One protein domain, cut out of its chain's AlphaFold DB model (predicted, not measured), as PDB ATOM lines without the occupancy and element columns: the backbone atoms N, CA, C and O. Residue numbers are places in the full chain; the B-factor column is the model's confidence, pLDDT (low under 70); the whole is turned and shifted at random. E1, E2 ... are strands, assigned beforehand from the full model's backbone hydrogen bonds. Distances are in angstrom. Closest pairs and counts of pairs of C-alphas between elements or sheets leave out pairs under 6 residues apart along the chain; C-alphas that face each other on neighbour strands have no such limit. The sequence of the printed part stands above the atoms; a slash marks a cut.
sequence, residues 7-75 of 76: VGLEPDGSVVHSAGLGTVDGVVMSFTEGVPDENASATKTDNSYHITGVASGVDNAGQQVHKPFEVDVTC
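AT A GLANCE: This is residues 7 to 75 of the 76 residues of the protein "Conserved 19 kDa lipoantigen family protein" of Mycobacterium kansasii 824 (UniProt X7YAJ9). Two three-stranded sheets, E1 E2 E3 and E4 E5 E6, sit face to face as a small sandwich with their strands crossed at 68 degrees. The long hairpin E5 and E6 makes most of the length, and E5 bends so that its later residues come close to E3. The printed part has 69 residues, with no named helix and six named strands, E1 to E6 in order along the chain. Each sheet is antiparallel, in the orders E1 - E2 - E3 and E4 - E5 - E6, and the class is all strand, with 47 residues in named strands. The whole is compact, with a radius of gyration of the C-alphas of 12.5 A, and elongated, spanning 43 by 22 by 14 A.

HOW THE PARTS SIT: E1, residues 7 to 9, and E2, residues 16 to 24, form an antiparallel hairpin at 172 degrees, with N 8 and O 18 at 2.8 A. E2 and E3, residues 27 to 32, form the next hairpin at 178 degrees, with N 21 and O 29 at 3.0 A. These three strands are a meander, each the antiparallel neighbour of the one before, with E2 as the inner strand. E4, residues 39 to 45, and E5, residues 48 to 58, form a hairpin at 165 degrees, with N 43 and O 50 at 2.8 A. E5 and E6, residues 64 to 74, form another at 161 degrees, with N 51 and O 71 at 2.9 A and N 57 and O 65 at 3.0 A. E4, E5 and E6 are the second meander, in a sheet twisted, its C-alphas up to 4.5 A off the best plane. E5 bends by 53 degrees at residue 53. The two sheets form a sandwich, two sheets face to face, with best planes 17 degrees apart. E3 and E5 have 15 pairs of C-alphas within 8 A, the closest those of Phe 31 and Ala 55, 4.4 A apart. The closest C-alphas of E2 and E4, Val 16 and Ala 40, are 5.9 A apart. E2 and E6 are near each other, with 6 pairs of C-alphas within 10 A. E1 is apart from E5 and from E6.

IN THESE COORDINATES: E1 begins at C-alpha 7, (128.900, 155.998, 186.960), and is 6.3 A long. E2 measures 20.4 A, E3 15.8 A and E4 20.4 A. E5 measures 30.7 A and ends at C-alpha 58, (119.454, 157.565, 204.122). E6 measures 31.4 A and ends at C-alpha 74, (130.132, 147.224, 177.962).

THE WHOLE: The two C-alphas farthest apart, those of Asp 46 and Ala 61, are 42.6 A apart. The printed part has no cut. The links E2 to E3, E4 to E5 and E5 to E6 are tight, E1 to E2 and E3 to E4 are short, and no link is long. The mean pLDDT of the printed part is 93.2, and no printed residue is under 70.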
ATOM      1  N   VAL A   7     127.575 156.140 186.342       94.06
ATOM      2  CA  VAL A   7     128.900 155.998 186.960       94.06
ATOM      3  C   VAL A   7     129.843 157.013 186.327       94.06
ATOM      4  O   VAL A   7     129.960 157.072 185.105       94.06
ATOM      5  N   GLY A   8     130.486 157.826 187.161       95.31
ATOM      6  CA  GLY A   8     131.566 158.724 186.769       95.31
ATOM      7  C   GLY A   8     132.904 158.112 187.162       95.31
ATOM      8  O   GLY A   8     133.169 157.939 188.351       95.31
ATOM      9  N   LEU A   9     133.732 157.785 186.175       95.62
ATOM     10  CA  LEU A   9     135.045 157.168 186.351       95.62
ATOM     11  C   LEU A   9     136.025 157.662 185.282       95.62
ATOM     12  O   LEU A   9     135.605 158.169 184.238       95.62
ATOM     13  N   GLU A  10     137.315 157.467 185.530       95.06
ATOM     14  CA  GLU A  10     138.359 157.722 184.541       95.06
ATOM     15  C   GLU A  10     138.268 156.736 183.356       95.06
ATOM     16  O   GLU A  10     137.891 155.573 183.542       95.06
ATOM     17  N   PRO A  11     138.638 157.144 182.122       90.56
ATOM     18  CA  PRO A  11     138.506 156.304 180.925       90.56
ATOM     19  C   PRO A  11     139.316 155.002 180.944       90.56
ATOM     20  O   PRO A  11     139.056 154.099 180.144       90.56
ATOM     21  N   ASP A  12     140.339 154.908 181.788       90.19
ATOM     22  CA  ASP A  12     141.146 153.702 181.987       90.19
ATOM     23  C   ASP A  12     140.627 152.815 183.134       90.19
ATOM     24  O   ASP A  12     141.111 151.698 183.307       90.19
ATOM     25  N   GLY A  13     139.611 153.271 183.875       89.69
ATOM     26  CA  GLY A  13     139.066 152.586 185.046       89.69
ATOM     27  C   GLY A  13     139.893 152.756 186.320       89.69
ATOM     28  O   GLY A  13     139.577 152.113 187.314       89.69
ATOM     29  N   SER A  14     140.931 153.597 186.322       93.25
ATOM     30  CA  SER A  14     141.833 153.755 187.470       93.25
ATOM     31  C   SER A  14     141.152 154.333 188.711       93.25
ATOM     32  O   SER A  14     141.507 153.964 189.831       93.25
ATOM     33  N   VAL A  15     140.170 155.218 188.520       95.12
ATOM     34  CA  VAL A  15     139.455 155.904 189.599       95.12
ATOM     35  C   VAL A  15     137.964 155.951 189.293       95.12
ATOM     36  O   VAL A  15     137.558 156.238 188.168       95.12
ATOM     37  N   VAL A  16     137.145 155.697 190.313       96.75
ATOM     38  CA  VAL A  16     135.696 155.916 190.290       96.75
ATOM     39  C   VAL A  16     135.403 157.115 191.182       96.75
ATOM     40  O   VAL A  16     135.676 157.073 192.377       96.75
ATOM     41  N   HIS A  17     134.837 158.174 190.613       96.44
ATOM     42  CA  HIS A  17     134.538 159.409 191.340       96.44
ATOM     43  C   HIS A  17     133.137 159.405 191.949       96.44
ATOM     44  O   HIS A  17     132.909 159.963 193.020       96.44
ATOM     45  N   SER A  18     132.169 158.806 191.253       95.81
ATOM     46  CA  SER A  18     130.786 158.750 191.725       95.81
ATOM     47  C   SER A  18     129.996 157.623 191.069       95.81
ATOM     48  O   SER A  18     130.277 157.224 189.938       95.81
ATOM     49  N   ALA A  19     128.973 157.137 191.765       95.81
ATOM     50  CA  ALA A  19     127.961 156.269 191.182       95.81
ATOM     51  C   ALA A  19     126.582 156.629 191.737       95.81
ATOM     52  O   ALA A  19     126.359 156.596 192.941       95.81
ATOM     53  N   GLY A  20     125.637 156.964 190.866       94.81
ATOM     54  CA  GLY A  20     124.222 157.048 191.205       94.81
ATOM     55  C   GLY A  20     123.559 155.723 190.861       94.81
ATOM     56  O   GLY A  20     123.509 155.367 189.689       94.81
ATOM     57  N   LEU A  21     123.058 154.997 191.859       92.81
ATOM     58  CA  LEU A  21     122.449 153.671 191.666       92.81
ATOM     59  C   LEU A  21     120.914 153.728 191.622       92.81
ATOM     60  O   LEU A  21     120.253 152.738 191.308       92.81
ATOM     61  N   GLY A  22     120.342 154.896 191.921       90.50
ATOM     62  CA  GLY A  22     118.901 155.101 191.999       90.50
ATOM     63  C   GLY A  22     118.318 154.610 193.324       90.50
ATOM     64  O   GLY A  22     118.994 154.584 194.350       90.50
ATOM     65  N   THR A  23     117.030 154.268 193.321       89.56
ATOM     66  CA  THR A  23     116.316 153.845 194.533       89.56
ATOM     67  C   THR A  23     116.331 152.326 194.682       89.56
ATOM     68  O   THR A  23     115.802 151.610 193.832       89.56
ATOM     69  N   VAL A  24     116.876 151.841 195.798       86.25
ATOM     70  CA  VAL A  24     116.933 150.427 196.187       86.25
ATOM     71  C   VAL A  24     116.222 150.269 197.529       86.25
ATOM     72  O   VAL A  24     116.593 150.911 198.507       86.25
ATOM     73  N   ASP A  25     115.181 149.437 197.582       85.75
ATOM     74  CA  ASP A  25     114.351 149.216 198.782       85.75
ATOM     75  C   ASP A  25     113.800 150.511 199.414       85.75
ATOM     76  O   ASP A  25     113.698 150.644 200.631       85.75
ATOM     77  N   GLY A  26     113.459 151.496 198.577       87.44
ATOM     78  CA  GLY A  26     112.955 152.796 199.029       87.44
ATOM     79  C   GLY A  26     114.035 153.775 199.493       87.44
ATOM     80  O   GLY A  26     113.693 154.866 199.938       87.44
ATOM     81  N   VAL A  27     115.317 153.429 199.353       91.81
ATOM     82  CA  VAL A  27     116.447 154.287 199.719       91.81
ATOM     83  C   VAL A  27     117.227 154.686 198.473       91.81
ATOM     84  O   VAL A  27     117.575 153.837 197.654       91.81
ATOM     85  N   VAL A  28     117.503 155.979 198.303       92.06
ATOM     86  CA  VAL A  28     118.360 156.461 197.212       92.06
ATOM     87  C   VAL A  28     119.808 156.122 197.549       92.06
ATOM     88  O   VAL A  28     120.322 156.587 198.562       92.06
ATOM     89  N   MET A  29     120.433 155.293 196.717       93.56
ATOM     90  CA  MET A  29     121.811 154.837 196.879       93.56
ATOM     91  C   MET A  29     122.742 155.618 195.954       93.56
ATOM     92  O   MET A  29     122.512 155.701 194.739       93.56
ATOM     93  N   SER A  30     123.827 156.136 196.519       94.69
ATOM     94  CA  SER A  30     124.896 156.783 195.767       94.69
ATOM     95  C   SER A  30     126.259 156.546 196.402       94.69
ATOM     96  O   SER A  30     126.368 156.415 197.615       94.69
ATOM     97  N   PHE A  31     127.289 156.525 195.569       96.00
ATOM     98  CA  PHE A  31     128.688 156.570 195.965       96.00
ATOM     99  C   PHE A  31     129.277 157.926 195.564       96.00
ATOM    100  O   PHE A  31     129.053 158.379 194.436       96.00
ATOM    101  N   THR A  32     130.039 158.550 196.461       95.06
ATOM    102  CA  THR A  32     130.851 159.743 196.175       95.06
ATOM    103  C   THR A  32     132.253 159.568 196.750       95.06
ATOM    104  O   THR A  32     132.427 159.286 197.934       95.06
ATOM    105  N   GLU A  33     133.272 159.777 195.921       93.44
ATOM    106  CA  GLU A  33     134.664 159.704 196.358       93.44
ATOM    107  C   GLU A  33     134.952 160.676 197.517       93.44
ATOM    108  O   GLU A  33     134.536 161.836 197.514       93.44
ATOM    109  N   GLY A  34     135.686 160.190 198.523       91.19
ATOM    110  CA  GLY A  34     136.068 160.967 199.704       91.19
ATOM    111  C   GLY A  34     135.053 160.938 200.850       91.19
ATOM    112  O   GLY A  34     135.345 161.482 201.918       91.19
ATOM    113  N   VAL A  35     133.897 160.287 200.679       91.06
ATOM    114  CA  VAL A  35     132.969 160.014 201.785       91.06
ATOM    115  C   VAL A  35     133.540 158.894 202.673       91.06
ATOM    116  O   VAL A  35     133.962 157.857 202.158       91.06
ATOM    117  N   PRO A  36     133.590 159.077 204.008       88.00
ATOM    118  CA  PRO A  36     133.996 158.015 204.925       88.00
ATOM    119  C   PRO A  36     133.101 156.777 204.787       88.00
ATOM    120  O   PRO A  36     131.894 156.901 204.607       88.00
ATOM    121  N   ASP A  37     133.697 155.589 204.898       86.44
ATOM    122  CA  ASP A  37     132.997 154.294 204.824       86.44
ATOM    123  C   ASP A  37     132.331 153.981 203.465       86.44
ATOM    124  O   ASP A  37     131.552 153.031 203.335       86.44
ATOM    125  N   GLU A  38     132.690 154.740 202.430       93.12
ATOM    126  CA  GLU A  38     132.382 154.468 201.030       93.12
ATOM    127  C   GLU A  38     133.660 154.139 200.256       93.12
ATOM    128  O   GLU A  38     134.743 154.667 200.515       93.12
ATOM    129  N   ASN A  39     133.540 153.245 199.280       94.81
ATOM    130  CA  ASN A  39     134.619 152.948 198.351       94.81
ATOM    131  C   ASN A  39     134.050 152.485 197.014       94.81
ATOM    132  O   ASN A  39     132.949 151.945 196.942       94.81
ATOM    133  N   ALA A  40     134.813 152.692 195.952       96.81
ATOM    134  CA  ALA A  40     134.524 152.106 194.660       96.81
ATOM    135  C   ALA A  40     135.826 151.852 193.909       96.81
ATOM    136  O   ALA A  40     136.812 152.572 194.064       96.81
ATOM    137  N   SER A  41     135.820 150.808 193.096       96.12
ATOM    138  CA  SER A  41     136.917 150.430 192.219       96.12
ATOM    139  C   SER A  41     136.349 149.985 190.883       96.12
ATOM    140  O   SER A  41     135.254 149.420 190.827       96.12
ATOM    141  N   ALA A  42     137.081 150.250 189.809       96.50
ATOM    142  CA  ALA A  42     136.724 149.788 188.482       96.50
ATOM    143  C   ALA A  42     137.884 149.007 187.873       96.50
ATOM    144  O   ALA A  42     139.055 149.278 188.124       96.50
ATOM    145  N   THR A  43     137.543 148.020 187.053       95.12
ATOM    146  CA  THR A  43     138.504 147.283 186.238       95.12
ATOM    147  C   THR A  43     138.029 147.337 184.799       95.12
ATOM    148  O   THR A  43     136.909 146.919 184.498       95.12
ATOM    149  N   LYS A  44     138.867 147.859 183.903       93.62
ATOM    150  CA  LYS A  44     138.570 147.895 182.472       93.62
ATOM    151  C   LYS A  44     139.166 146.677 181.774       93.62
ATOM    152  O   LYS A  44     140.359 146.416 181.890       93.62
ATOM    153  N   THR A  45     138.339 145.964 181.019       92.94
ATOM    154  CA  THR A  45     138.747 144.872 180.126       92.94
ATOM    155  C   THR A  45     138.220 145.172 178.729       92.94
ATOM    156  O   THR A  45     137.015 145.117 178.494       92.94
ATOM    157  N   ASP A  46     139.119 145.522 177.809       91.75
ATOM    158  CA  ASP A  46     138.793 145.999 176.460       91.75
ATOM    159  C   ASP A  46     137.801 147.177 176.477       91.75
ATOM    160  O   ASP A  46     138.177 148.294 176.840       91.75
ATOM    161  N   ASN A  47     136.538 146.935 176.109       92.44
ATOM    162  CA  ASN A  47     135.463 147.933 176.127       92.44
ATOM    163  C   ASN A  47     134.441 147.713 177.254       92.44
ATOM    164  O   ASN A  47     133.377 148.331 177.276       92.44
ATOM    165  N   SER A  48     134.752 146.813 178.187       94.81
ATOM    166  CA  SER A  48     133.925 146.522 179.354       94.81
ATOM    167  C   SER A  48     134.542 147.102 180.617       94.81
ATOM    168  O   SER A  48     135.758 147.071 180.801       94.81
ATOM    169  N   TYR A  49     133.687 147.598 181.501       95.25
ATOM    170  CA  TYR A  49     134.040 148.052 182.833       95.25
ATOM    171  C   TYR A  49     133.285 147.209 183.849       95.25
ATOM    172  O   TYR A  49     132.064 147.072 183.766       95.25
ATOM    173  N   HIS A  50     134.035 146.682 184.807       96.31
ATOM    174  CA  HIS A  50     133.516 146.026 185.993       96.31
ATOM    175  C   HIS A  50     133.740 146.955 187.181       96.31
ATOM    176  O   HIS A  50     134.891 147.223 187.537       96.31
ATOM    177  N   ILE A  51     132.666 147.489 187.755       96.38
ATOM    178  CA  ILE A  51     132.711 148.430 188.873       96.38
ATOM    179  C   ILE A  51     132.127 147.763 190.111       96.38
ATOM    180  O   ILE A  51     131.005 147.268 190.076       96.38
ATOM    181  N   THR A  52     132.860 147.806 191.219       97.06
ATOM    182  CA  THR A  52     132.404 147.316 192.523       97.06
ATOM    183  C   THR A  52     132.648 148.362 193.593       97.06
ATOM    184  O   THR A  52     133.596 149.145 193.507       97.06
ATOM    185  N   GLY A  53     131.805 148.386 194.617       96.06
ATOM    186  CA  GLY A  53     131.977 149.326 195.713       96.06
ATOM    187  C   GLY A  53     130.916 149.210 196.789       96.06
ATOM    188  O   GLY A  53     130.073 148.314 196.771       96.06
ATOM    189  N   VAL A  54     130.958 150.152 197.720       96.00
ATOM    190  CA  VAL A  54     129.952 150.381 198.751       96.00
ATOM    191  C   VAL A  54     129.386 151.781 198.552       96.00
ATOM    192  O   VAL A  54     130.113 152.768 198.611       96.00
ATOM    193  N   ALA A  55     128.080 151.846 198.314       95.19
ATOM    194  CA  ALA A  55     127.315 153.082 198.242       95.19
ATOM    195  C   ALA A  55     126.565 153.295 199.556       95.19
ATOM    196  O   ALA A  55     126.248 152.326 200.257       95.19
ATOM    197  N   SER A  56     126.235 154.546 199.863       95.00
ATOM    198  CA  SER A  56     125.388 154.868 201.002       95.00
ATOM    199  C   SER A  56     124.114 155.608 200.602       95.00
ATOM    200  O   SER A  56     123.925 156.052 199.466       95.00
ATOM    201  N   GLY A  57     123.191 155.676 201.551       93.50
ATOM    202  CA  GLY A  57     121.960 156.443 201.456       93.50
ATOM    203  C   GLY A  57     121.313 156.591 202.826       93.50
ATOM    204  O   GLY A  57     121.805 156.056 203.818       93.50
ATOM    205  N   VAL A  58     120.199 157.315 202.881       94.00
ATOM    206  CA  VAL A  58     119.454 157.565 204.122       94.00
ATOM    207  C   VAL A  58     118.083 156.920 204.022       94.00
ATOM    208  O   VAL A  58     117.304 157.269 203.134       94.00
ATOM    209  N   ASP A  59     117.799 155.970 204.908       92.69
ATOM    210  CA  ASP A  59     116.529 155.251 204.916       92.69
ATOM    211  C   ASP A  59     115.352 156.097 205.441       92.69
ATOM    212  O   ASP A  59     115.492 157.252 205.848       92.69
ATOM    213  N   ASN A  60     114.155 155.505 205.453       88.38
ATOM    214  CA  ASN A  60     112.940 156.182 205.920       88.38
ATOM    215  C   ASN A  60     112.946 156.506 207.428       88.38
ATOM    216  O   ASN A  60     112.122 157.303 207.876       88.38
ATOM    217  N   ALA A  61     113.834 155.892 208.214       93.12
ATOM    218  CA  ALA A  61     114.036 156.189 209.629       93.12
ATOM    219  C   ALA A  61     115.101 157.283 209.850       93.12
ATOM    220  O   ALA A  61     115.345 157.678 210.991       93.12
ATOM    221  N   GLY A  62     115.715 157.792 208.776       91.81
ATOM    222  CA  GLY A  62     116.793 158.773 208.838       91.81
ATOM    223  C   GLY A  62     118.152 158.159 209.179       91.81
ATOM    224  O   GLY A  62     119.063 158.891 209.563       91.81
ATOM    225  N   GLN A  63     118.299 156.837 209.077       92.50
ATOM    226  CA  GLN A  63     119.552 156.143 209.354       92.50
ATOM    227  C   GLN A  63     120.383 156.022 208.079       92.50
ATOM    228  O   GLN A  63     119.860 155.737 206.999       92.50
ATOM    229  N   GLN A  64     121.694 156.219 208.212       91.88
ATOM    230  CA  GLN A  64     122.617 155.967 207.116       91.88
ATOM    231  C   GLN A  64     122.760 154.459 206.916       91.88
ATOM    232  O   GLN A  64     123.026 153.711 207.859       91.88
ATOM    233  N   VAL A  65     122.569 154.015 205.681       93.06
ATOM    234  CA  VAL A  65     122.710 152.618 205.278       93.06
ATOM    235  C   VAL A  65     123.799 152.518 204.226       93.06
ATOM    236  O   VAL A  65     123.876 153.355 203.333       93.06
ATOM    237  N   HIS A  66     124.623 151.480 204.328       93.75
ATOM    238  CA  HIS A  66     125.683 151.178 203.373       93.75
ATOM    239  C   HIS A  66     125.344 149.856 202.692       93.75
ATOM    240  O   HIS A  66     125.023 148.871 203.365       93.75
ATOM    241  N   LYS A  67     125.388 149.824 201.361       92.69
ATOM    242  CA  LYS A  67     125.121 148.617 200.577       92.69
ATOM    243  C   LYS A  67     126.211 148.410 199.529       92.69
ATOM    244  O   LYS A  67     126.606 149.373 198.869       92.69
ATOM    245  N   PRO A  68     126.688 147.165 199.353       95.25
ATOM    246  CA  PRO A  68     127.573 146.856 198.250       95.25
ATOM    247  C   PRO A  68     126.822 147.003 196.926       95.25
ATOM    248  O   PRO A  68     125.615 146.755 196.850       95.25
ATOM    249  N   PHE A  69     127.548 147.379 195.884       94.25
ATOM    250  CA  PHE A  69     127.038 147.426 194.526       94.25
ATOM    251  C   PHE A  69     128.054 146.864 193.540       94.25
ATOM    252  O   PHE A  69     129.264 146.888 193.772       94.25
ATOM    253  N   GLU A  70     127.518 146.389 192.424       95.06
ATOM    254  CA  GLU A  70     128.263 145.861 191.295       95.06
ATOM    255  C   GLU A  70     127.583 146.348 190.016       95.06
ATOM    256  O   GLU A  70     126.353 146.319 189.902       95.06
ATOM    257  N   VAL A  71     128.380 146.864 189.087       93.44
ATOM    258  CA  VAL A  71     127.926 147.337 187.782       93.44
ATOM    259  C   VAL A  71     128.873 146.794 186.727       93.44
ATOM    260  O   VAL A  71     130.036 147.186 186.664       93.44
ATOM    261  N   ASP A  72     128.336 145.944 185.861       93.75
ATOM    262  CA  ASP A  72     128.991 145.507 184.636       93.75
ATOM    263  C   ASP A  72     128.398 146.252 183.451       93.75
ATOM    264  O   ASP A  72     127.189 146.203 183.198       93.75
ATOM    265  N   VAL A  73     129.252 146.948 182.708       92.44
ATOM    266  CA  VAL A  73     128.839 147.672 181.507       92.44
ATOM    267  C   VAL A  73     129.844 147.462 180.389       92.44
ATOM    268  O   VAL A  73     131.050 147.568 180.586       92.44
ATOM    269  N   THR A  74     129.338 147.203 179.189       93.38
ATOM    270  CA  THR A  74     130.132 147.224 177.962       93.38
ATOM    271  C   THR A  74     129.725 148.444 177.154       93.38
ATOM    272  O   THR A  74     128.560 148.586 176.772       93.38
ATOM    273  N   CYS A  75     130.680 149.331 176.906       85.50
ATOM    274  CA  CYS A  75     130.506 150.455 175.998       85.50
ATOM    275  C   CYS A  75     130.832 149.991 174.563       85.50
ATOM    276  O   CYS A  75     131.621 149.059 174.411       85.50
TER     277      CYS A  75